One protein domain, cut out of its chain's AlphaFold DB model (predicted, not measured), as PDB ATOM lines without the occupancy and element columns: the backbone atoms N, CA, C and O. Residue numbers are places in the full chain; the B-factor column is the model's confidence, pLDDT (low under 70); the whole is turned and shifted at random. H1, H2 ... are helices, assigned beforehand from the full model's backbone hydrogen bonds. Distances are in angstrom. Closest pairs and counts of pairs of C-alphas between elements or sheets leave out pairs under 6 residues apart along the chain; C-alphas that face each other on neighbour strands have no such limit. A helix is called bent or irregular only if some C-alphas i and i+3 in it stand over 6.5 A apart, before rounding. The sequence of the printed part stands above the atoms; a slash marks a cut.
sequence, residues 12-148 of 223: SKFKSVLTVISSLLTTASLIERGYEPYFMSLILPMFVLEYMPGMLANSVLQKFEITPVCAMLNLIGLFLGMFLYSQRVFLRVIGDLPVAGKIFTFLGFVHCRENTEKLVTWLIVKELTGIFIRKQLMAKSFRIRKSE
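What this domain is: This is residues 12 to 148 of the 223 residues of an uncharacterized protein of Enterocytozoon hepatopenaei (UniProt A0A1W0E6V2). The longest helix, H6, and H2 lie side by side, antiparallel, and H2 crosses H1 and H3 of a second group, in which H1 runs between H3 and H5 and crosses both. H4 is a short helix between H3 and H5 along the chain. The printed part has 137 residues with six named helices, H1 to H6 in chain order, and no named strand: all helix, mostly crossed packing. It is compact, with a radius of gyration of the C-alphas of 15.3 A and spans of 45 by 37 by 28 A.

Where its parts are: H6, residues 116 to 137, is 31.4 A long and ends at C-alpha 137 (-56.690, 6.901, -4.909). H2, residues 39 to 57, 27.3 A, is irregular, C-alphas 50 and 53 being 7.2 A apart, with a kink of 32 degrees near residue 51. H1, residues 12 to 31, 29.8 A, begins at C-alpha 12 (-41.415, 21.972, -27.025) and is only just irregular: C-alphas 13 and 16 are 6.7 A apart. H3 is residues 68 to 85, 25.5 A; H4, 88 to 94; H5, 97 to 110, 20.3 A.

How they stand to each other: H1 is the hub. It touches H3, closest C-alphas Leu 24 and Gly 81 at 4.0 A, a steep tilt of 46 degrees, the same way. Residues 18 to 22 of H1 touch H5, closest C-alphas Leu 18 and Gly 101 at 6.3 A. H2 touches H6, closest C-alphas Pro 53 and Lys 126 at 5.0 A, a shallow tilt of 28 degrees, opposite ways. H1 and H6 are apart. Every O i to N i+4 pair is within hydrogen-bond range in H3, H5 and H6; H1 has 14 of 16, H2 11 of 15, and H4 1 of 3, with 2 of 4 O i to N i+3 pairs.

The domain as a whole: The farthest C-alphas, Ser 86 and Asn 115, are 44.9 A apart. The printed part has no cut, and no link is long. Residues 12 to 15, 88 to 97 and 139 to 144 have pLDDT under 70.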
ATOM      1  N   SER A  12     -40.010  21.586 -26.759       50.81
ATOM      2  CA  SER A  12     -41.415  21.972 -27.025       50.81
ATOM      3  C   SER A  12     -42.191  20.960 -27.896       50.81
ATOM      4  O   SER A  12     -43.312  20.582 -27.555       50.81
ATOM      5  N   LYS A  13     -41.566  20.414 -28.952       55.62
ATOM      6  CA  LYS A  13     -42.223  19.488 -29.898       55.62
ATOM      7  C   LYS A  13     -42.557  18.109 -29.306       55.62
ATOM      8  O   LYS A  13     -43.572  17.525 -29.668       55.62
ATOM      9  N   PHE A  14     -41.744  17.592 -28.381       65.31
ATOM     10  CA  PHE A  14     -41.969  16.271 -27.772       65.31
ATOM     11  C   PHE A  14     -42.875  16.322 -26.540       65.31
ATOM     12  O   PHE A  14     -43.427  15.296 -26.142       65.31
ATOM     13  N   LYS A  15     -43.069  17.509 -25.951       68.81
ATOM     14  CA  LYS A  15     -43.883  17.699 -24.743       68.81
ATOM     15  C   LYS A  15     -45.305  17.169 -24.937       68.81
ATOM     16  O   LYS A  15     -45.781  16.425 -24.090       68.81
ATOM     17  N   SER A  16     -45.940  17.472 -26.069       74.69
ATOM     18  CA  SER A  16     -47.317  17.044 -26.344       74.69
ATOM     19  C   SER A  16     -47.462  15.526 -26.432       74.69
ATOM     20  O   SER A  16     -48.351  14.949 -25.810       74.69
ATOM     21  N   VAL A  17     -46.545  14.872 -27.150       77.50
ATOM     22  CA  VAL A  17     -46.514  13.410 -27.310       77.50
ATOM     23  C   VAL A  17     -46.291  12.726 -25.961       77.50
ATOM     24  O   VAL A  17     -46.994  11.783 -25.606       77.50
ATOM     25  N   LEU A  18     -45.356  13.242 -25.163       76.06
ATOM     26  CA  LEU A  18     -45.061  12.698 -23.842       76.06
ATOM     27  C   LEU A  18     -46.215  12.909 -22.851       76.06
ATOM     28  O   LEU A  18     -46.442  12.045 -22.006       76.06
ATOM     29  N   THR A  19     -46.976  14.003 -22.963       77.06
ATOM     30  CA  THR A  19     -48.206  14.211 -22.180       77.06
ATOM     31  C   THR A  19     -49.248  13.149 -22.509       77.06
ATOM     32  O   THR A  19     -49.752  12.493 -21.597       77.06
ATOM     33  N   VAL A  20     -49.527  12.912 -23.794       82.50
ATOM     34  CA  VAL A  20     -50.485  11.879 -24.232       82.50
ATOM     35  C   VAL A  20     -50.070  10.501 -23.709       82.50
ATOM     36  O   VAL A  20     -50.884   9.774 -23.148       82.50
ATOM     37  N   ILE A  21     -48.784  10.173 -23.808       80.88
ATOM     38  CA  ILE A  21     -48.228   8.890 -23.363       80.88
ATOM     39  C   ILE A  21     -48.276   8.728 -21.837       80.88
ATOM     40  O   ILE A  21     -48.643   7.667 -21.336       80.88
ATOM     41  N   SER A  22     -47.964   9.787 -21.086       81.50
ATOM     42  CA  SER A  22     -48.101   9.819 -19.622       81.50
ATOM     43  C   SER A  22     -49.544   9.532 -19.198       81.50
ATOM     44  O   SER A  22     -49.793   8.740 -18.288       81.50
ATOM     45  N   SER A  23     -50.495  10.145 -19.899       85.50
ATOM     46  CA  SER A  23     -51.930  10.019 -19.640       85.50
ATOM     47  C   SER A  23     -52.433   8.612 -19.975       85.50
ATOM     48  O   SER A  23     -53.150   8.003 -19.182       85.50
ATOM     49  N   LEU A  24     -51.970   8.042 -21.092       86.25
ATOM     50  CA  LEU A  24     -52.237   6.662 -21.500       86.25
ATOM     51  C   LEU A  24     -51.775   5.658 -20.435       86.25
ATOM     52  O   LEU A  24     -52.550   4.802 -20.011       86.25
ATOM     53  N   LEU A  25     -50.535   5.777 -19.957       83.31
ATOM     54  CA  LEU A  25     -49.988   4.871 -18.941       83.31
ATOM     55  C   LEU A  25     -50.665   5.030 -17.582       83.31
ATOM     56  O   LEU A  25     -50.885   4.045 -16.877       83.31
ATOM     57  N   THR A  26     -51.016   6.263 -17.216       84.50
ATOM     58  CA  THR A  26     -51.774   6.535 -15.990       84.50
ATOM     59  C   THR A  26     -53.149   5.882 -16.061       84.50
ATOM     60  O   THR A  26     -53.562   5.223 -15.109       84.50
ATOM     61  N   THR A  27     -53.811   5.983 -17.213       85.56
ATOM     62  CA  THR A  27     -55.106   5.347 -17.481       85.56
ATOM     63  C   THR A  27     -55.006   3.828 -17.358       85.56
ATOM     64  O   THR A  27     -55.756   3.225 -16.594       85.56
ATOM     65  N   ALA A  28     -54.022   3.209 -18.015       83.94
ATOM     66  CA  ALA A  28     -53.780   1.772 -17.902       83.94
ATOM     67  C   ALA A  28     -53.520   1.343 -16.447       83.94
ATOM     68  O   ALA A  28     -54.124   0.389 -15.967       83.94
ATOM     69  N   SER A  29     -52.694   2.089 -15.704       82.25
ATOM     70  CA  SER A  29     -52.422   1.793 -14.293       82.25
ATOM     71  C   SER A  29     -53.645   1.952 -13.385       82.25
ATOM     72  O   SER A  29     -53.649   1.352 -12.306       82.25
ATOM     73  N   LEU A  30     -54.615   2.804 -13.725       84.06
ATOM     74  CA  LEU A  30     -55.865   2.921 -12.972       84.06
ATOM     75  C   LEU A  30     -56.738   1.688 -13.221       84.06
ATOM     76  O   LEU A  30     -57.179   1.060 -12.258       84.06
ATOM     77  N   ILE A  31     -56.892   1.284 -14.485       84.25
ATOM     78  CA  ILE A  31     -57.694   0.112 -14.860       84.25
ATOM     79  C   ILE A  31     -57.101  -1.177 -14.263       84.25
ATOM     80  O   ILE A  31     -57.819  -1.953 -13.636       84.25
ATOM     81  N   GLU A  32     -55.777  -1.376 -14.329       81.50
ATOM     82  CA  GLU A  32     -55.101  -2.531 -13.704       81.50
ATOM     83  C   GLU A  32     -55.322  -2.627 -12.187       81.50
ATOM     84  O   GLU A  32     -55.150  -3.691 -11.591       81.50
ATOM     85  N   ARG A  33     -55.655  -1.511 -11.534       77.38
ATOM     86  CA  ARG A  33     -55.866  -1.440 -10.084       77.38
ATOM     87  C   ARG A  33     -57.335  -1.522  -9.680       77.38
ATOM     88  O   ARG A  33     -57.615  -1.357  -8.496       77.38
ATOM     89  N   GLY A  34     -58.227  -1.823 -10.622       78.88
ATOM     90  CA  GLY A  34     -59.633  -2.117 -10.349       78.88
ATOM     91  C   GLY A  34     -60.595  -0.960 -10.603       78.88
ATOM     92  O   GLY A  34     -61.763  -1.088 -10.257       78.88
ATOM     93  N   TYR A  35     -60.143   0.148 -11.203       84.81
ATOM     94  CA  TYR A  35     -61.076   1.140 -11.741       84.81
ATOM     95  C   TYR A  35     -61.741   0.598 -13.005       84.81
ATOM     96  O   TYR A  35     -61.086  -0.023 -13.844       84.81
ATOM     97  N   GLU A  36     -63.035   0.861 -13.156       84.62
ATOM     98  CA  GLU A  36     -63.756   0.481 -14.364       84.62
ATOM     99  C   GLU A  36     -63.215   1.252 -15.583       84.62
ATOM    100  O   GLU A  36     -62.797   2.405 -15.466       84.62
ATOM    101  N   PRO A  37     -63.205   0.655 -16.785       84.56
ATOM    102  CA  PRO A  37     -62.707   1.306 -17.993       84.56
ATOM    103  C   PRO A  37     -63.731   2.290 -18.595       84.56
ATOM    104  O   PRO A  37     -63.868   2.375 -19.813       84.56
ATOM    105  N   TYR A  38     -64.464   3.033 -17.759       86.75
ATOM    106  CA  TYR A  38     -65.429   4.041 -18.198       86.75
ATOM    107  C   TYR A  38     -64.874   5.449 -18.006       86.75
ATOM    108  O   TYR A  38     -64.315   5.775 -16.956       86.75
ATOM    109  N   PHE A  39     -65.108   6.325 -18.985       85.56
ATOM    110  CA  PHE A  39     -64.625   7.709 -18.964       85.56
ATOM    111  C   PHE A  39     -64.966   8.442 -17.659       85.56
ATOM    112  O   PHE A  39     -64.081   9.014 -17.025       85.56
ATOM    113  N   MET A  40     -66.224   8.360 -17.209       88.19
ATOM    114  CA  MET A  40     -66.683   9.029 -15.984       88.19
ATOM    115  C   MET A  40     -65.985   8.520 -14.719       88.19
ATOM    116  O   MET A  40     -65.737   9.293 -13.799       88.19
ATOM    117  N   SER A  41     -65.620   7.237 -14.684       85.75
ATOM    118  CA  SER A  41     -64.910   6.648 -13.544       85.75
ATOM    119  C   SER A  41     -63.416   6.990 -13.523       85.75
ATOM    120  O   SER A  41     -62.800   7.004 -12.457       85.75
ATOM    121  N   LEU A  42     -62.831   7.309 -14.683       88.31
ATOM    122  CA  LEU A  42     -61.392   7.531 -14.841       88.31
ATOM    123  C   LEU A  42     -60.997   9.008 -14.912       88.31
ATOM    124  O   LEU A  42     -59.875   9.342 -14.533       88.31
ATOM    125  N   ILE A  43     -61.888   9.897 -15.360       90.38
ATOM    126  CA  ILE A  43     -61.563  11.316 -15.553       90.38
ATOM    127  C   ILE A  43     -61.086  11.973 -14.255       90.38
ATOM    128  O   ILE A  43     -60.007  12.559 -14.222       90.38
ATOM    129  N   LEU A  44     -61.835  11.823 -13.163       89.56
ATOM    130  CA  LEU A  44     -61.492  12.440 -11.886       89.56
ATOM    131  C   LEU A  44     -60.163  11.914 -11.310       89.56
ATOM    132  O   LEU A  44     -59.280  12.736 -11.055       89.56
ATOM    133  N   PRO A  45     -59.952  10.592 -11.127       88.75
ATOM    134  CA  PRO A  45     -58.684  10.096 -10.598       88.75
ATOM    135  C   PRO A  45     -57.499  10.440 -11.507       88.75
ATOM    136  O   PRO A  45     -56.413  10.717 -11.002       88.75
ATOM    137  N   MET A  46     -57.691  10.489 -12.827       87.31
ATOM    138  CA  MET A  46     -56.637  10.888 -13.756       87.31
ATOM    139  C   MET A  46     -56.259  12.372 -13.596       87.31
ATOM    140  O   MET A  46     -55.078  12.684 -13.437       87.31
ATOM    141  N   PHE A  47     -57.238  13.285 -13.549       86.88
ATOM    142  CA  PHE A  47     -56.983  14.716 -13.338       86.88
ATOM    143  C   PHE A  47     -56.307  14.982 -11.989       86.88
ATOM    144  O   PHE A  47     -55.356  15.764 -11.902       86.88
ATOM    145  N   VAL A  48     -56.768  14.297 -10.940       89.56
ATOM    146  CA  VAL A  48     -56.192  14.399  -9.597       89.56
ATOM    147  C   VAL A  48     -54.735  13.920  -9.591       89.56
ATOM    148  O   VAL A  48     -53.881  14.583  -9.004       89.56
ATOM    149  N   LEU A  49     -54.407  12.821 -10.279       85.69
ATOM    150  CA  LEU A  49     -53.027  12.327 -10.370       85.69
ATOM    151  C   LEU A  49     -52.099  13.254 -11.161       85.69
ATOM    152  O   LEU A  49     -50.953  13.448 -10.749       85.69
ATOM    153  N   GLU A  50     -52.561  13.809 -12.283       82.94
ATOM    154  CA  GLU A  50     -51.685  14.572 -13.180       82.94
ATOM    155  C   GLU A  50     -51.462  16.012 -12.692       82.94
ATOM    156  O   GLU A  50     -50.347  16.527 -12.814       82.94
ATOM    157  N   TYR A  51     -52.477  16.662 -12.108       85.44
ATOM    158  CA  TYR A  51     -52.439  18.107 -11.842       85.44
ATOM    159  C   TYR A  51     -52.309  18.486 -10.371       85.44
ATOM    160  O   TYR A  51     -51.552  19.402 -10.041       85.44
ATOM    161  N   MET A  52     -52.989  17.777  -9.469       86.88
ATOM    162  CA  MET A  52     -53.048  18.164  -8.057       86.88
ATOM    163  C   MET A  52     -51.668  18.248  -7.371       86.88
ATOM    164  O   MET A  52     -51.451  19.203  -6.625       86.88
ATOM    165  N   PRO A  53     -50.681  17.366  -7.655       87.62
ATOM    166  CA  PRO A  53     -49.335  17.515  -7.095       87.62
ATOM    167  C   PRO A  53     -48.637  18.815  -7.512       87.62
ATOM    168  O   PRO A  53     -47.939  19.424  -6.706       87.62
ATOM    169  N   GLY A  54     -48.821  19.242  -8.767       85.50
ATOM    170  CA  GLY A  54     -48.251  20.489  -9.281       85.50
ATOM    171  C   GLY A  54     -48.942  21.718  -8.693       85.50
ATOM    172  O   GLY A  54     -48.269  22.662  -8.288       85.50
ATOM    173  N   MET A  55     -50.273  21.670  -8.571       85.94
ATOM    174  CA  MET A  55     -51.059  22.735  -7.938       85.94
ATOM    175  C   MET A  55     -50.674  22.941  -6.473       85.94
ATOM    176  O   MET A  55     -50.499  24.075  -6.044       85.94
ATOM    177  N   LEU A  56     -50.489  21.863  -5.708       87.50
ATOM    178  CA  LEU A  56     -50.078  21.967  -4.307       87.50
ATOM    179  C   LEU A  56     -48.635  22.465  -4.168       87.50
ATOM    180  O   LEU A  56     -48.345  23.277  -3.290       87.50
ATOM    181  N   ALA A  57     -47.737  22.060  -5.071       86.69
ATOM    182  CA  ALA A  57     -46.362  22.551  -5.088       86.69
ATOM    183  C   ALA A  57     -46.255  24.054  -5.413       86.69
ATOM    184  O   ALA A  57     -45.303  24.701  -4.975       86.69
ATOM    185  N   ASN A  58     -47.245  24.648  -6.092       87.00
ATOM    186  CA  ASN A  58     -47.276  26.095  -6.336       87.00
ATOM    187  C   ASN A  58     -47.337  26.956  -5.069       87.00
ATOM    188  O   ASN A  58     -47.018  28.138  -5.148       87.00
ATOM    189  N   SER A  59     -47.685  26.379  -3.915       85.75
ATOM    190  CA  SER A  59     -47.548  27.058  -2.618       85.75
ATOM    191  C   SER A  59     -46.101  27.464  -2.299       85.75
ATOM    192  O   SER A  59     -45.885  28.422  -1.563       85.75
ATOM    193  N   VAL A  60     -45.112  26.766  -2.870       85.81
ATOM    194  CA  VAL A  60     -43.677  27.038  -2.686       85.81
ATOM    195  C   VAL A  60     -43.124  27.915  -3.808       85.81
ATOM    196  O   VAL A  60     -42.385  28.868  -3.562       85.81
ATOM    197  N   LEU A  61     -43.451  27.573  -5.055       81.94
ATOM    198  CA  LEU A  61     -42.989  28.275  -6.248       81.94
ATOM    199  C   LEU A  61     -44.074  28.193  -7.323       81.94
ATOM    200  O   LEU A  61     -44.367  27.102  -7.814       81.94
ATOM    201  N   GLN A  62     -44.656  29.334  -7.694       80.44
ATOM    202  CA  GLN A  62     -45.701  29.421  -8.718       80.44
ATOM    203  C   GLN A  62     -45.123  29.124 -10.105       80.44
ATOM    204  O   GLN A  62     -44.661  30.012 -10.812       80.44
ATOM    205  N   LYS A  63     -45.107  27.843 -10.479       74.38
ATOM    206  CA  LYS A  63     -44.437  27.365 -11.697       74.38
ATOM    207  C   LYS A  63     -45.287  26.422 -12.539       74.38
ATOM    208  O   LYS A  63     -45.042  26.254 -13.736       74.38
ATOM    209  N   PHE A  64     -46.262  25.773 -11.913       76.50
ATOM    210  CA  PHE A  64     -47.222  24.918 -12.583       76.50
ATOM    211  C   PHE A  64     -48.420  25.740 -13.058       76.50
ATOM    212  O   PHE A  64     -49.037  26.452 -12.271       76.50
ATOM    213  N   GLU A  65     -48.771  25.600 -14.330       73.75
ATOM    214  CA  GLU A  65     -49.945  26.241 -14.915       73.75
ATOM    215  C   GLU A  65     -50.696  25.225 -15.775       73.75
ATOM    216  O   GLU A  65     -50.097  24.487 -16.567       73.75
ATOM    217  N   ILE A  66     -52.017  25.169 -15.605       73.75
ATOM    218  CA  ILE A  66     -52.876  24.331 -16.437       73.75
ATOM    219  C   ILE A  66     -53.268  25.156 -17.652       73.75
ATOM    220  O   ILE A  66     -54.156  26.000 -17.578       73.75
ATOM    221  N   THR A  67     -52.626  24.887 -18.785       78.94
ATOM    222  CA  THR A  67     -53.062  25.468 -20.055       78.94
ATOM    223  C   THR A  67     -54.159  24.602 -20.691       78.94
ATOM    224  O   THR A  67     -54.150  23.375 -20.525       78.94
ATOM    225  N   PRO A  68     -55.084  25.190 -21.478       79.31
ATOM    226  CA  PRO A  68     -56.131  24.437 -22.178       79.31
ATOM    227  C   PRO A  68     -55.579  23.322 -23.073       79.31
ATOM    228  O   PRO A  68     -56.145  22.233 -23.156       79.31
ATOM    229  N   VAL A  69     -54.420  23.562 -23.693       82.06
ATOM    230  CA  VAL A  69     -53.714  22.576 -24.521       82.06
ATOM    231  C   VAL A  69     -53.317  21.350 -23.696       82.06
ATOM    232  O   VAL A  69     -53.497  20.222 -24.149       82.06
ATOM    233  N   CYS A  70     -52.822  21.546 -22.472       77.81
ATOM    234  CA  CYS A  70     -52.468  20.440 -21.584       77.81
ATOM    235  C   CYS A  70     -53.694  19.612 -21.189       77.81
ATOM    236  O   CYS A  70     -53.629  18.384 -21.232       77.81
ATOM    237  N   ALA A  71     -54.817  20.268 -20.881       82.50
ATOM    238  CA  ALA A  71     -56.078  19.590 -20.590       82.50
ATOM    239  C   ALA A  71     -56.563  18.746 -21.779       82.50
ATOM    240  O   ALA A  71     -56.877  17.569 -21.602       82.50
ATOM    241  N   MET A  72     -56.537  19.305 -22.993       86.12
ATOM    242  CA  MET A  72     -56.934  18.592 -24.214       86.12
ATOM    243  C   MET A  72     -56.035  17.388 -24.510       86.12
ATOM    244  O   MET A  72     -56.535  16.300 -24.778       86.12
ATOM    245  N   LEU A  73     -54.710  17.540 -24.411       86.38
ATOM    246  CA  LEU A  73     -53.769  16.431 -24.615       86.38
ATOM    247  C   LEU A  73     -53.960  15.307 -23.594       86.38
ATOM    248  O   LEU A  73     -53.837  14.131 -23.934       86.38
ATOM    249  N   ASN A  74     -54.278  15.666 -22.352       85.44
ATOM    250  CA  ASN A  74     -54.539  14.697 -21.297       85.44
ATOM    251  C   ASN A  74     -55.841  13.920 -21.566       85.44
ATOM    252  O   ASN A  74     -55.865  12.694 -21.472       85.44
ATOM    253  N   LEU A  75     -56.898  14.604 -22.020       89.44
ATOM    254  CA  LEU A  75     -58.138  13.958 -22.466       89.44
ATOM    255  C   LEU A  75     -57.906  13.024 -23.662       89.44
ATOM    256  O   LEU A  75     -58.378  11.890 -23.643       89.44
ATOM    257  N   ILE A  76     -57.136  13.450 -24.669       89.50
ATOM    258  CA  ILE A  76     -56.759  12.593 -25.804       89.50
ATOM    259  C   ILE A  76     -56.044  11.332 -25.304       89.50
ATOM    260  O   ILE A  76     -56.378  10.220 -25.712       89.50
ATOM    261  N   GLY A  77     -55.088  11.485 -24.386       88.06
ATOM    262  CA  GLY A  77     -54.372  10.354 -23.808       88.06
ATOM    263  C   GLY A  77     -55.242   9.439 -22.940       88.06
ATOM    264  O   GLY A  77     -55.016   8.231 -22.950       88.06
ATOM    265  N   LEU A  78     -56.267   9.966 -22.262       89.12
ATOM    266  CA  LEU A  78     -57.283   9.168 -21.563       89.12
ATOM    267  C   LEU A  78     -58.077   8.296 -22.534       89.12
ATOM    268  O   LEU A  78     -58.185   7.089 -22.332       89.12
ATOM    269  N   PHE A  79     -58.600   8.896 -23.609       89.31
ATOM    270  CA  PHE A  79     -59.348   8.171 -24.637       89.31
ATOM    271  C   PHE A  79     -58.498   7.081 -25.292       89.31
ATOM    272  O   PHE A  79     -58.929   5.930 -25.381       89.31
ATOM    273  N   LEU A  80     -57.265   7.417 -25.681       87.81
ATOM    274  CA  LEU A  80     -56.318   6.450 -26.231       87.81
ATOM    275  C   LEU A  80     -55.966   5.357 -25.218       87.81
ATOM    276  O   LEU A  80     -55.886   4.193 -25.593       87.81
ATOM    277  N   GLY A  81     -55.793   5.705 -23.941       85.06
ATOM    278  CA  GLY A  81     -55.527   4.751 -22.866       85.06
ATOM    279  C   GLY A  81     -56.646   3.742 -22.674       85.06
ATOM    280  O   GLY A  81     -56.366   2.549 -22.600       85.06
ATOM    281  N   MET A  82     -57.902   4.188 -22.670       86.50
ATOM    282  CA  MET A  82     -59.055   3.287 -22.591       86.50
ATOM    283  C   MET A  82     -59.135   2.361 -23.813       86.50
ATOM    284  O   MET A  82     -59.332   1.158 -23.656       86.50
ATOM    285  N   PHE A  83     -58.925   2.893 -25.022       84.56
ATOM    286  CA  PHE A  83     -58.972   2.106 -26.259       84.56
ATOM    287  C   PHE A  83     -57.846   1.062 -26.329       84.56
ATOM    288  O   PHE A  83     -58.087  -0.125 -26.569       84.56
ATOM    289  N   LEU A  84     -56.607   1.488 -26.068       83.56
ATOM    290  CA  LEU A  84     -55.406   0.664 -26.195       83.56
ATOM    291  C   LEU A  84     -55.186  -0.283 -25.015       83.56
ATOM    292  O   LEU A  84     -54.426  -1.238 -25.160       83.56
ATOM    293  N   TYR A  85     -55.855  -0.087 -23.873       76.88
ATOM    294  CA  TYR A  85     -55.789  -1.034 -22.754       76.88
ATOM    295  C   TYR A  85     -56.214  -2.454 -23.169       76.88
ATOM    296  O   TYR A  85     -55.648  -3.443 -22.699       76.88
ATOM    297  N   SER A  86     -57.150  -2.559 -24.118       72.00
ATOM    298  CA  SER A  86     -57.554  -3.834 -24.726       72.00
ATOM    299  C   SER A  86     -56.399  -4.554 -25.449       72.00
ATOM    300  O   SER A  86     -56.386  -5.782 -25.540       72.00
ATOM    301  N   GLN A  87     -55.380  -3.816 -25.899       74.69
ATOM    302  CA  GLN A  87     -54.237  -4.312 -26.662       74.69
ATOM    303  C   GLN A  87     -52.961  -4.330 -25.804       74.69
ATOM    304  O   GLN A  87     -52.078  -3.479 -25.920       74.69
ATOM    305  N   ARG A  88     -52.824  -5.364 -24.961       66.69
ATOM    306  CA  ARG A  88     -51.719  -5.540 -23.988       66.69
ATOM    307  C   ARG A  88     -50.294  -5.399 -24.555       66.69
ATOM    308  O   ARG A  88     -49.368  -5.116 -23.799       66.69
ATOM    309  N   VAL A  89     -50.098  -5.595 -25.861       64.19
ATOM    310  CA  VAL A  89     -48.791  -5.462 -26.534       64.19
ATOM    311  C   VAL A  89     -48.301  -4.007 -26.534       64.19
ATOM    312  O   VAL A  89     -47.120  -3.762 -26.288       64.19
ATOM    313  N   PHE A  90     -49.202  -3.034 -26.714       65.69
ATOM    314  CA  PHE A  90     -48.846  -1.611 -26.747       65.69
ATOM    315  C   PHE A  90     -48.346  -1.096 -25.393       65.69
ATOM    316  O   PHE A  90     -47.408  -0.301 -25.338       65.69
ATOM    317  N   LEU A  91     -48.900  -1.604 -24.290       65.81
ATOM    318  CA  LEU A  91     -48.507  -1.200 -22.936       65.81
ATOM    319  C   LEU A  91     -47.044  -1.535 -22.617       65.81
ATOM    320  O   LEU A  91     -46.394  -0.800 -21.876       65.81
ATOM    321  N   ARG A  92     -46.501  -2.609 -23.205       66.69
ATOM    322  CA  ARG A  92     -45.105  -3.010 -22.985       66.69
ATOM    323  C   ARG A  92     -44.118  -2.080 -23.695       66.69
ATOM    324  O   ARG A  92     -43.105  -1.739 -23.105       66.69
ATOM    325  N   VAL A  93     -44.431  -1.647 -24.917       65.12
ATOM    326  CA  VAL A  93     -43.580  -0.731 -25.705       65.12
ATOM    327  C   VAL A  93     -43.589   0.678 -25.111       65.12
ATOM    328  O   VAL A  93     -42.574   1.366 -25.089       65.12
ATOM    329  N   ILE A  94     -44.740   1.110 -24.593       67.44
ATOM    330  CA  ILE A  94     -44.909   2.460 -24.049       67.44
ATOM    331  C   ILE A  94     -44.380   2.561 -22.604       67.44
ATOM    332  O   ILE A  94     -44.060   3.655 -22.141       67.44
ATOM    333  N   GLY A  95     -44.220   1.437 -21.898       66.06
ATOM    334  CA  GLY A  95     -43.812   1.388 -20.488       66.06
ATOM    335  C   GLY A  95     -42.464   2.042 -20.155       66.06
ATOM    336  O   GLY A  95     -42.292   2.503 -19.026       66.06
ATOM    337  N   ASP A  96     -41.547   2.154 -21.120       65.56
ATOM    338  CA  ASP A  96     -40.216   2.753 -20.923       65.56
ATOM    339  C   ASP A  96     -40.183   4.275 -21.173       65.56
ATOM    340  O   ASP A  96     -39.298   4.986 -20.684       65.56
ATOM    341  N   LEU A  97     -41.182   4.828 -21.868       69.19
ATOM    342  CA  LEU A  97     -41.247   6.259 -22.194       69.19
ATOM    343  C   LEU A  97     -41.372   7.220 -20.993       69.19
ATOM    344  O   LEU A  97     -40.863   8.342 -21.097       69.19
ATOM    345  N   PRO A  98     -41.968   6.857 -19.839       71.06
ATOM    346  CA  PRO A  98     -41.941   7.697 -18.641       71.06
ATOM    347  C   PRO A  98     -40.532   8.042 -18.175       71.06
ATOM    348  O   PRO A  98     -40.315   9.129 -17.638       71.06
ATOM    349  N   VAL A  99     -39.572   7.134 -18.386       74.69
ATOM    350  CA  VAL A  99     -38.168   7.361 -18.029       74.69
ATOM    351  C   VAL A  99     -37.590   8.472 -18.900       74.69
ATOM    352  O   VAL A  99     -37.032   9.431 -18.368       74.69
ATOM    353  N   ALA A 100     -37.820   8.409 -20.214       71.00
ATOM    354  CA  ALA A 100     -37.432   9.466 -21.145       71.00
ATOM    355  C   ALA A 100     -38.085  10.809 -20.774       71.00
ATOM    356  O   ALA A 100     -37.398  11.822 -20.657       71.00
ATOM    357  N   GLY A 101     -39.391  10.817 -20.480       72.69
ATOM    358  CA  GLY A 101     -40.097  12.023 -20.035       72.69
ATOM    359  C   GLY A 101     -39.515  12.629 -18.752       72.69
ATOM    360  O   GLY A 101     -39.393  13.853 -18.640       72.69
ATOM    361  N   LYS A 102     -39.097  11.790 -17.795       76.31
ATOM    362  CA  LYS A 102     -38.426  12.235 -16.567       76.31
ATOM    363  C   LYS A 102     -37.057  12.850 -16.869       76.31
ATOM    364  O   LYS A 102     -36.760  13.910 -16.326       76.31
ATOM    365  N   ILE A 103     -36.274  12.251 -17.769       80.25
ATOM    366  CA  ILE A 103     -34.971  12.782 -18.207       80.25
ATOM    367  C   ILE A 103     -35.138  14.177 -18.800       80.25
ATOM    368  O   ILE A 103     -34.531  15.122 -18.302       80.25
ATOM    369  N   PHE A 104     -36.021  14.330 -19.788       76.31
ATOM    370  CA  PHE A 104     -36.270  15.631 -20.412       76.31
ATOM    371  C   PHE A 104     -36.726  16.684 -19.399       76.31
ATOM    372  O   PHE A 104     -36.274  17.824 -19.444       76.31
ATOM    373  N   THR A 105     -37.585  16.298 -18.454       78.50
ATOM    374  CA  THR A 105     -38.081  17.211 -17.417       78.50
ATOM    375  C   THR A 105     -36.957  17.686 -16.490       78.50
ATOM    376  O   THR A 105     -36.845  18.881 -16.229       78.50
ATOM    377  N   PHE A 106     -36.118  16.773 -15.990       82.00
ATOM    378  CA  PHE A 106     -35.035  17.132 -15.072       82.00
ATOM    379  C   PHE A 106     -33.895  17.883 -15.769       82.00
ATOM    380  O   PHE A 106     -33.368  18.821 -15.179       82.00
ATOM    381  N   LEU A 107     -33.567  17.548 -17.021       81.94
ATOM    382  CA  LEU A 107     -32.627  18.336 -17.827       81.94
ATOM    383  C   LEU A 107     -33.156  19.754 -18.075       81.94
ATOM    384  O   LEU A 107     -32.423  20.723 -17.913       81.94
ATOM    385  N   GLY A 108     -34.457  19.904 -18.342       76.44
ATOM    386  CA  GLY A 108     -35.091  21.223 -18.410       76.44
ATOM    387  C   GLY A 108     -34.929  22.032 -17.119       76.44
ATOM    388  O   GLY A 108     -34.750  23.246 -17.161       76.44
ATOM    389  N   PHE A 109     -34.932  21.371 -15.959       83.44
ATOM    390  CA  PHE A 109     -34.683  22.033 -14.682       83.44
ATOM    391  C   PHE A 109     -33.222  22.401 -14.439       83.44
ATOM    392  O   PHE A 109     -32.992  23.316 -13.649       83.44
ATOM    393  N   VAL A 110     -32.252  21.766 -15.098       83.19
ATOM    394  CA  VAL A 110     -30.836  22.153 -14.983       83.19
ATOM    395  C   VAL A 110     -30.636  23.584 -15.479       83.19
ATOM    396  O   VAL A 110     -30.068  24.401 -14.762       83.19
ATOM    397  N   HIS A 111     -31.194  23.921 -16.642       78.75
ATOM    398  CA  HIS A 111     -31.026  25.239 -17.270       78.75
ATOM    399  C   HIS A 111     -32.007  26.310 -16.776       78.75
ATOM    400  O   HIS A 111     -32.065  27.414 -17.315       78.75
ATOM    401  N   CYS A 112     -32.815  26.006 -15.760       78.69
ATOM    402  CA  CYS A 112     -33.821  26.945 -15.289       78.69
ATOM    403  C   CYS A 112     -33.211  28.070 -14.446       78.69
ATOM    404  O   CYS A 112     -32.490  27.797 -13.490       78.69
ATOM    405  N   ARG A 113     -33.575  29.325 -14.728       79.38
ATOM    406  CA  ARG A 113     -33.065  30.514 -14.015       79.38
ATOM    407  C   ARG A 113     -33.598  30.699 -12.588       79.38
ATOM    408  O   ARG A 113     -33.122  31.570 -11.873       79.38
ATOM    409  N   GLU A 114     -34.569  29.890 -12.174       82.00
ATOM    410  CA  GLU A 114     -35.143  29.942 -10.824       82.00
ATOM    411  C   GLU A 114     -34.108  29.689  -9.726       82.00
ATOM    412  O   GLU A 114     -33.111  29.012  -9.958       82.00
ATOM    413  N   ASN A 115     -34.367  30.162  -8.505       87.56
ATOM    414  CA  ASN A 115     -33.519  29.839  -7.356       87.56
ATOM    415  C   ASN A 115     -33.508  28.316  -7.102       87.56
ATOM    416  O   ASN A 115     -34.560  27.673  -7.026       87.56
ATOM    417  N   THR A 116     -32.310  27.741  -6.957       87.75
ATOM    418  CA  THR A 116     -32.111  26.290  -6.820       87.75
ATOM    419  C   THR A 116     -32.798  25.711  -5.580       87.75
ATOM    420  O   THR A 116     -33.421  24.658  -5.682       87.75
ATOM    421  N   GLU A 117     -32.752  26.390  -4.432       88.56
ATOM    422  CA  GLU A 117     -33.374  25.915  -3.185       88.56
ATOM    423  C   GLU A 117     -34.900  25.891  -3.290       88.56
ATOM    424  O   GLU A 117     -35.541  24.900  -2.925       88.56
ATOM    425  N   LYS A 118     -35.493  26.944  -3.871       86.75
ATOM    426  CA  LYS A 118     -36.941  27.001  -4.128       86.75
ATOM    427  C   LYS A 118     -37.376  25.919  -5.112       86.75
ATOM    428  O   LYS A 118     -38.387  25.258  -4.888       86.75
ATOM    429  N   LEU A 119     -36.599  25.695  -6.174       87.81
ATOM    430  CA  LEU A 119     -36.875  24.655  -7.165       87.81
ATOM    431  C   LEU A 119     -36.804  23.248  -6.561       87.81
ATOM    432  O   LEU A 119     -37.672  22.417  -6.825       87.81
ATOM    433  N   VAL A 120     -35.785  22.980  -5.744       89.69
ATOM    434  CA  VAL A 120     -35.623  21.695  -5.057       89.69
ATOM    435  C   VAL A 120     -36.758  21.464  -4.068       89.69
ATOM    436  O   VAL A 120     -37.369  20.398  -4.088       89.69
ATOM    437  N   THR A 121     -37.114  22.474  -3.275       88.88
ATOM    438  CA  THR A 121     -38.239  22.391  -2.333       88.88
ATOM    439  C   THR A 121     -39.557  22.136  -3.068       88.88
ATOM    440  O   THR A 121     -40.321  21.250  -2.683       88.88
ATOM    441  N   TRP A 122     -39.790  22.831  -4.186       90.06
ATOM    442  CA  TRP A 122     -40.948  22.607  -5.055       90.06
ATOM    443  C   TRP A 122     -41.008  21.164  -5.580       90.06
ATOM    444  O   TRP A 122     -42.065  20.533  -5.539       90.06
ATOM    445  N   LEU A 123     -39.875  20.602  -6.023       89.06
ATOM    446  CA  LEU A 123     -39.795  19.212  -6.487       89.06
ATOM    447  C   LEU A 123     -40.071  18.202  -5.372       89.06
ATOM    448  O   LEU A 123     -40.790  17.233  -5.608       89.06
ATOM    449  N   ILE A 124     -39.539  18.429  -4.169       90.44
ATOM    450  CA  ILE A 124     -39.784  17.568  -3.004       90.44
ATOM    451  C   ILE A 124     -41.278  17.547  -2.678       90.44
ATOM    452  O   ILE A 124     -41.874  16.470  -2.594       90.44
ATOM    453  N   VAL A 125     -41.899  18.723  -2.546       90.19
ATOM    454  CA  VAL A 125     -43.330  18.850  -2.229       90.19
ATOM    455  C   VAL A 125     -44.176  18.169  -3.298       90.19
ATOM    456  O   VAL A 125     -45.056  17.371  -2.972       90.19
ATOM    457  N   LYS A 126     -43.872  18.407  -4.575       88.25
ATOM    458  CA  LYS A 126     -44.565  17.780  -5.701       88.25
ATOM    459  C   LYS A 126     -44.462  16.252  -5.683       88.25
ATOM    460  O   LYS A 126     -45.476  15.576  -5.848       88.25
ATOM    461  N   GLU A 127     -43.268  15.694  -5.496       86.94
ATOM    462  CA  GLU A 127     -43.047  14.240  -5.490       86.94
ATOM    463  C   GLU A 127     -43.745  13.567  -4.299       86.94
ATOM    464  O   GLU A 127     -44.456  12.577  -4.480       86.94
ATOM    465  N   LEU A 128     -43.611  14.128  -3.093       87.50
ATOM    466  CA  LEU A 128     -44.264  13.604  -1.889       87.50
ATOM    467  C   LEU A 128     -45.787  13.646  -2.011       87.50
ATOM    468  O   LEU A 128     -46.459  12.649  -1.739       87.50
ATOM    469  N   THR A 129     -46.323  14.766  -2.493       88.19
ATOM    470  CA  THR A 129     -47.759  14.932  -2.743       88.19
ATOM    471  C   THR A 129     -48.251  13.952  -3.803       88.19
ATOM    472  O   THR A 129     -49.278  13.302  -3.623       88.19
ATOM    473  N   GLY A 130     -47.495  13.773  -4.889       86.81
ATOM    474  CA  GLY A 130     -47.811  12.801  -5.933       86.81
ATOM    475  C   GLY A 130     -47.864  11.366  -5.412       86.81
ATOM    476  O   GLY A 130     -48.787  10.623  -5.747       86.81
ATOM    477  N   ILE A 131     -46.918  10.973  -4.553       84.50
ATOM    478  CA  ILE A 131     -46.925   9.656  -3.899       84.50
ATOM    479  C   ILE A 131     -48.137   9.519  -2.971       84.50
ATOM    480  O   ILE A 131     -48.777   8.463  -2.958       84.50
ATOM    481  N   PHE A 132     -48.450  10.561  -2.201       85.62
ATOM    482  CA  PHE A 132     -49.571  10.575  -1.267       85.62
ATOM    483  C   PHE A 132     -50.911  10.399  -1.990       85.62
ATOM    484  O   PHE A 132     -51.626   9.431  -1.733       85.62
ATOM    485  N   ILE A 133     -51.198  11.260  -2.970       87.94
ATOM    486  CA  ILE A 133     -52.429  11.225  -3.770       87.94
ATOM    487  C   ILE A 133     -52.579   9.883  -4.485       87.94
ATOM    488  O   ILE A 133     -53.647   9.271  -4.460       87.94
ATOM    489  N   ARG A 134     -51.490   9.371  -5.071       84.19
ATOM    490  CA  ARG A 134     -51.505   8.076  -5.758       84.19
ATOM    491  C   ARG A 134     -51.903   6.933  -4.837       84.19
ATOM    492  O   ARG A 134     -52.618   6.030  -5.261       84.19
ATOM    493  N   LYS A 135     -51.439   6.937  -3.592       83.56
ATOM    494  CA  LYS A 135     -51.810   5.898  -2.626       83.56
ATOM    495  C   LYS A 135     -53.231   6.040  -2.128       83.56
ATOM    496  O   LYS A 135     -53.884   5.010  -1.993       83.56
ATOM    497  N   GLN A 136     -53.678   7.277  -1.920       85.19
ATOM    498  CA  GLN A 136     -55.046   7.578  -1.517       85.19
ATOM    499  C   GLN A 136     -56.043   7.047  -2.545       85.19
ATOM    500  O   GLN A 136     -56.945   6.297  -2.194       85.19
ATOM    501  N   LEU A 137     -55.830   7.372  -3.824       83.56
ATOM    502  CA  LEU A 137     -56.690   6.901  -4.909       83.56
ATOM    503  C   LEU A 137     -56.634   5.380  -5.059       83.56
ATOM    504  O   LEU A 137     -57.647   4.727  -5.250       83.56
ATOM    505  N   MET A 138     -55.453   4.781  -4.932       78.06
ATOM    506  CA  MET A 138     -55.288   3.350  -5.193       78.06
ATOM    507  C   MET A 138     -55.558   2.461  -3.967       78.06
ATOM    508  O   MET A 138     -55.199   1.284  -4.017       78.06
ATOM    509  N   ALA A 139     -56.112   3.011  -2.876       69.25
ATOM    510  CA  ALA A 139     -56.395   2.326  -1.606       69.25
ATOM    511  C   ALA A 139     -55.233   1.447  -1.088       69.25
ATOM    512  O   ALA A 139     -55.428   0.422  -0.435       69.25
ATOM    513  N   LYS A 140     -53.984   1.818  -1.406       63.09
ATOM    514  CA  LYS A 140     -52.794   1.059  -0.993       63.09
ATOM    515  C   LYS A 140     -52.299   1.575   0.345       63.09
ATOM    516  O   LYS A 140     -52.380   2.768   0.616       63.09
ATOM    517  N   SER A 141     -51.684   0.690   1.137       59.31
ATOM    518  CA  SER A 141     -51.065   1.073   2.411       59.31
ATOM    519  C   SER A 141     -50.203   2.329   2.239       59.31
ATOM    520  O   SER A 141     -49.374   2.387   1.320       59.31
ATOM    521  N   PHE A 142     -50.327   3.288   3.157       61.47
ATOM    522  CA  PHE A 142     -49.583   4.551   3.120       61.47
ATOM    523  C   PHE A 142     -48.057   4.396   3.162       61.47
ATOM    524  O   PHE A 142     -47.329   5.351   2.892       61.47
ATOM    525  N   ARG A 143     -47.531   3.191   3.399       67.25
ATOM    526  CA  ARG A 143     -46.095   2.907   3.444       67.25
ATOM    527  C   ARG A 143     -45.392   3.276   2.135       67.25
ATOM    528  O   ARG A 143     -45.680   2.738   1.067       67.25
ATOM    529  N   ILE A 144     -44.488   4.258   2.173       67.88
ATOM    530  CA  ILE A 144     -43.659   4.637   1.014       67.88
ATOM    531  C   ILE A 144     -42.667   3.512   0.757       67.88
ATOM    532  O   ILE A 144     -41.938   3.089   1.653       67.88
ATOM    533  N   ARG A 145     -42.675   2.975  -0.469       74.06
ATOM    534  CA  ARG A 145     -41.683   1.977  -0.862       74.06
ATOM    535  C   ARG A 145     -40.325   2.663  -0.843       74.06
ATOM    536  O   ARG A 145     -40.141   3.652  -1.549       74.06
ATOM    537  N   LYS A 146     -39.368   2.101  -0.095       75.31
ATOM    538  CA  LYS A 146     -37.997   2.632   0.005       75.31
ATOM    539  C   LYS A 146     -37.391   2.916  -1.374       75.31
ATOM    540  O   LYS A 146     -36.786   3.959  -1.569       75.31
ATOM    541  N   SER A 147     -37.644   2.045  -2.357       75.56
ATOM    542  CA  SER A 147     -37.156   2.232  -3.729       75.56
ATOM    543  C   SER A 147     -37.694   3.488  -4.423       75.56
ATOM    544  O   SER A 147     -37.001   4.068  -5.243       75.56
ATOM    545  N   GLU A 148     -38.946   3.871  -4.161       73.25
ATOM    546  CA  GLU A 148     -39.574   5.030  -4.813       73.25
ATOM    547  C   GLU A 148     -39.057   6.330  -4.194       73.25
ATOM    548  O   GLU A 148     -38.591   7.201  -4.922       73.25
TER     549      GLU A 148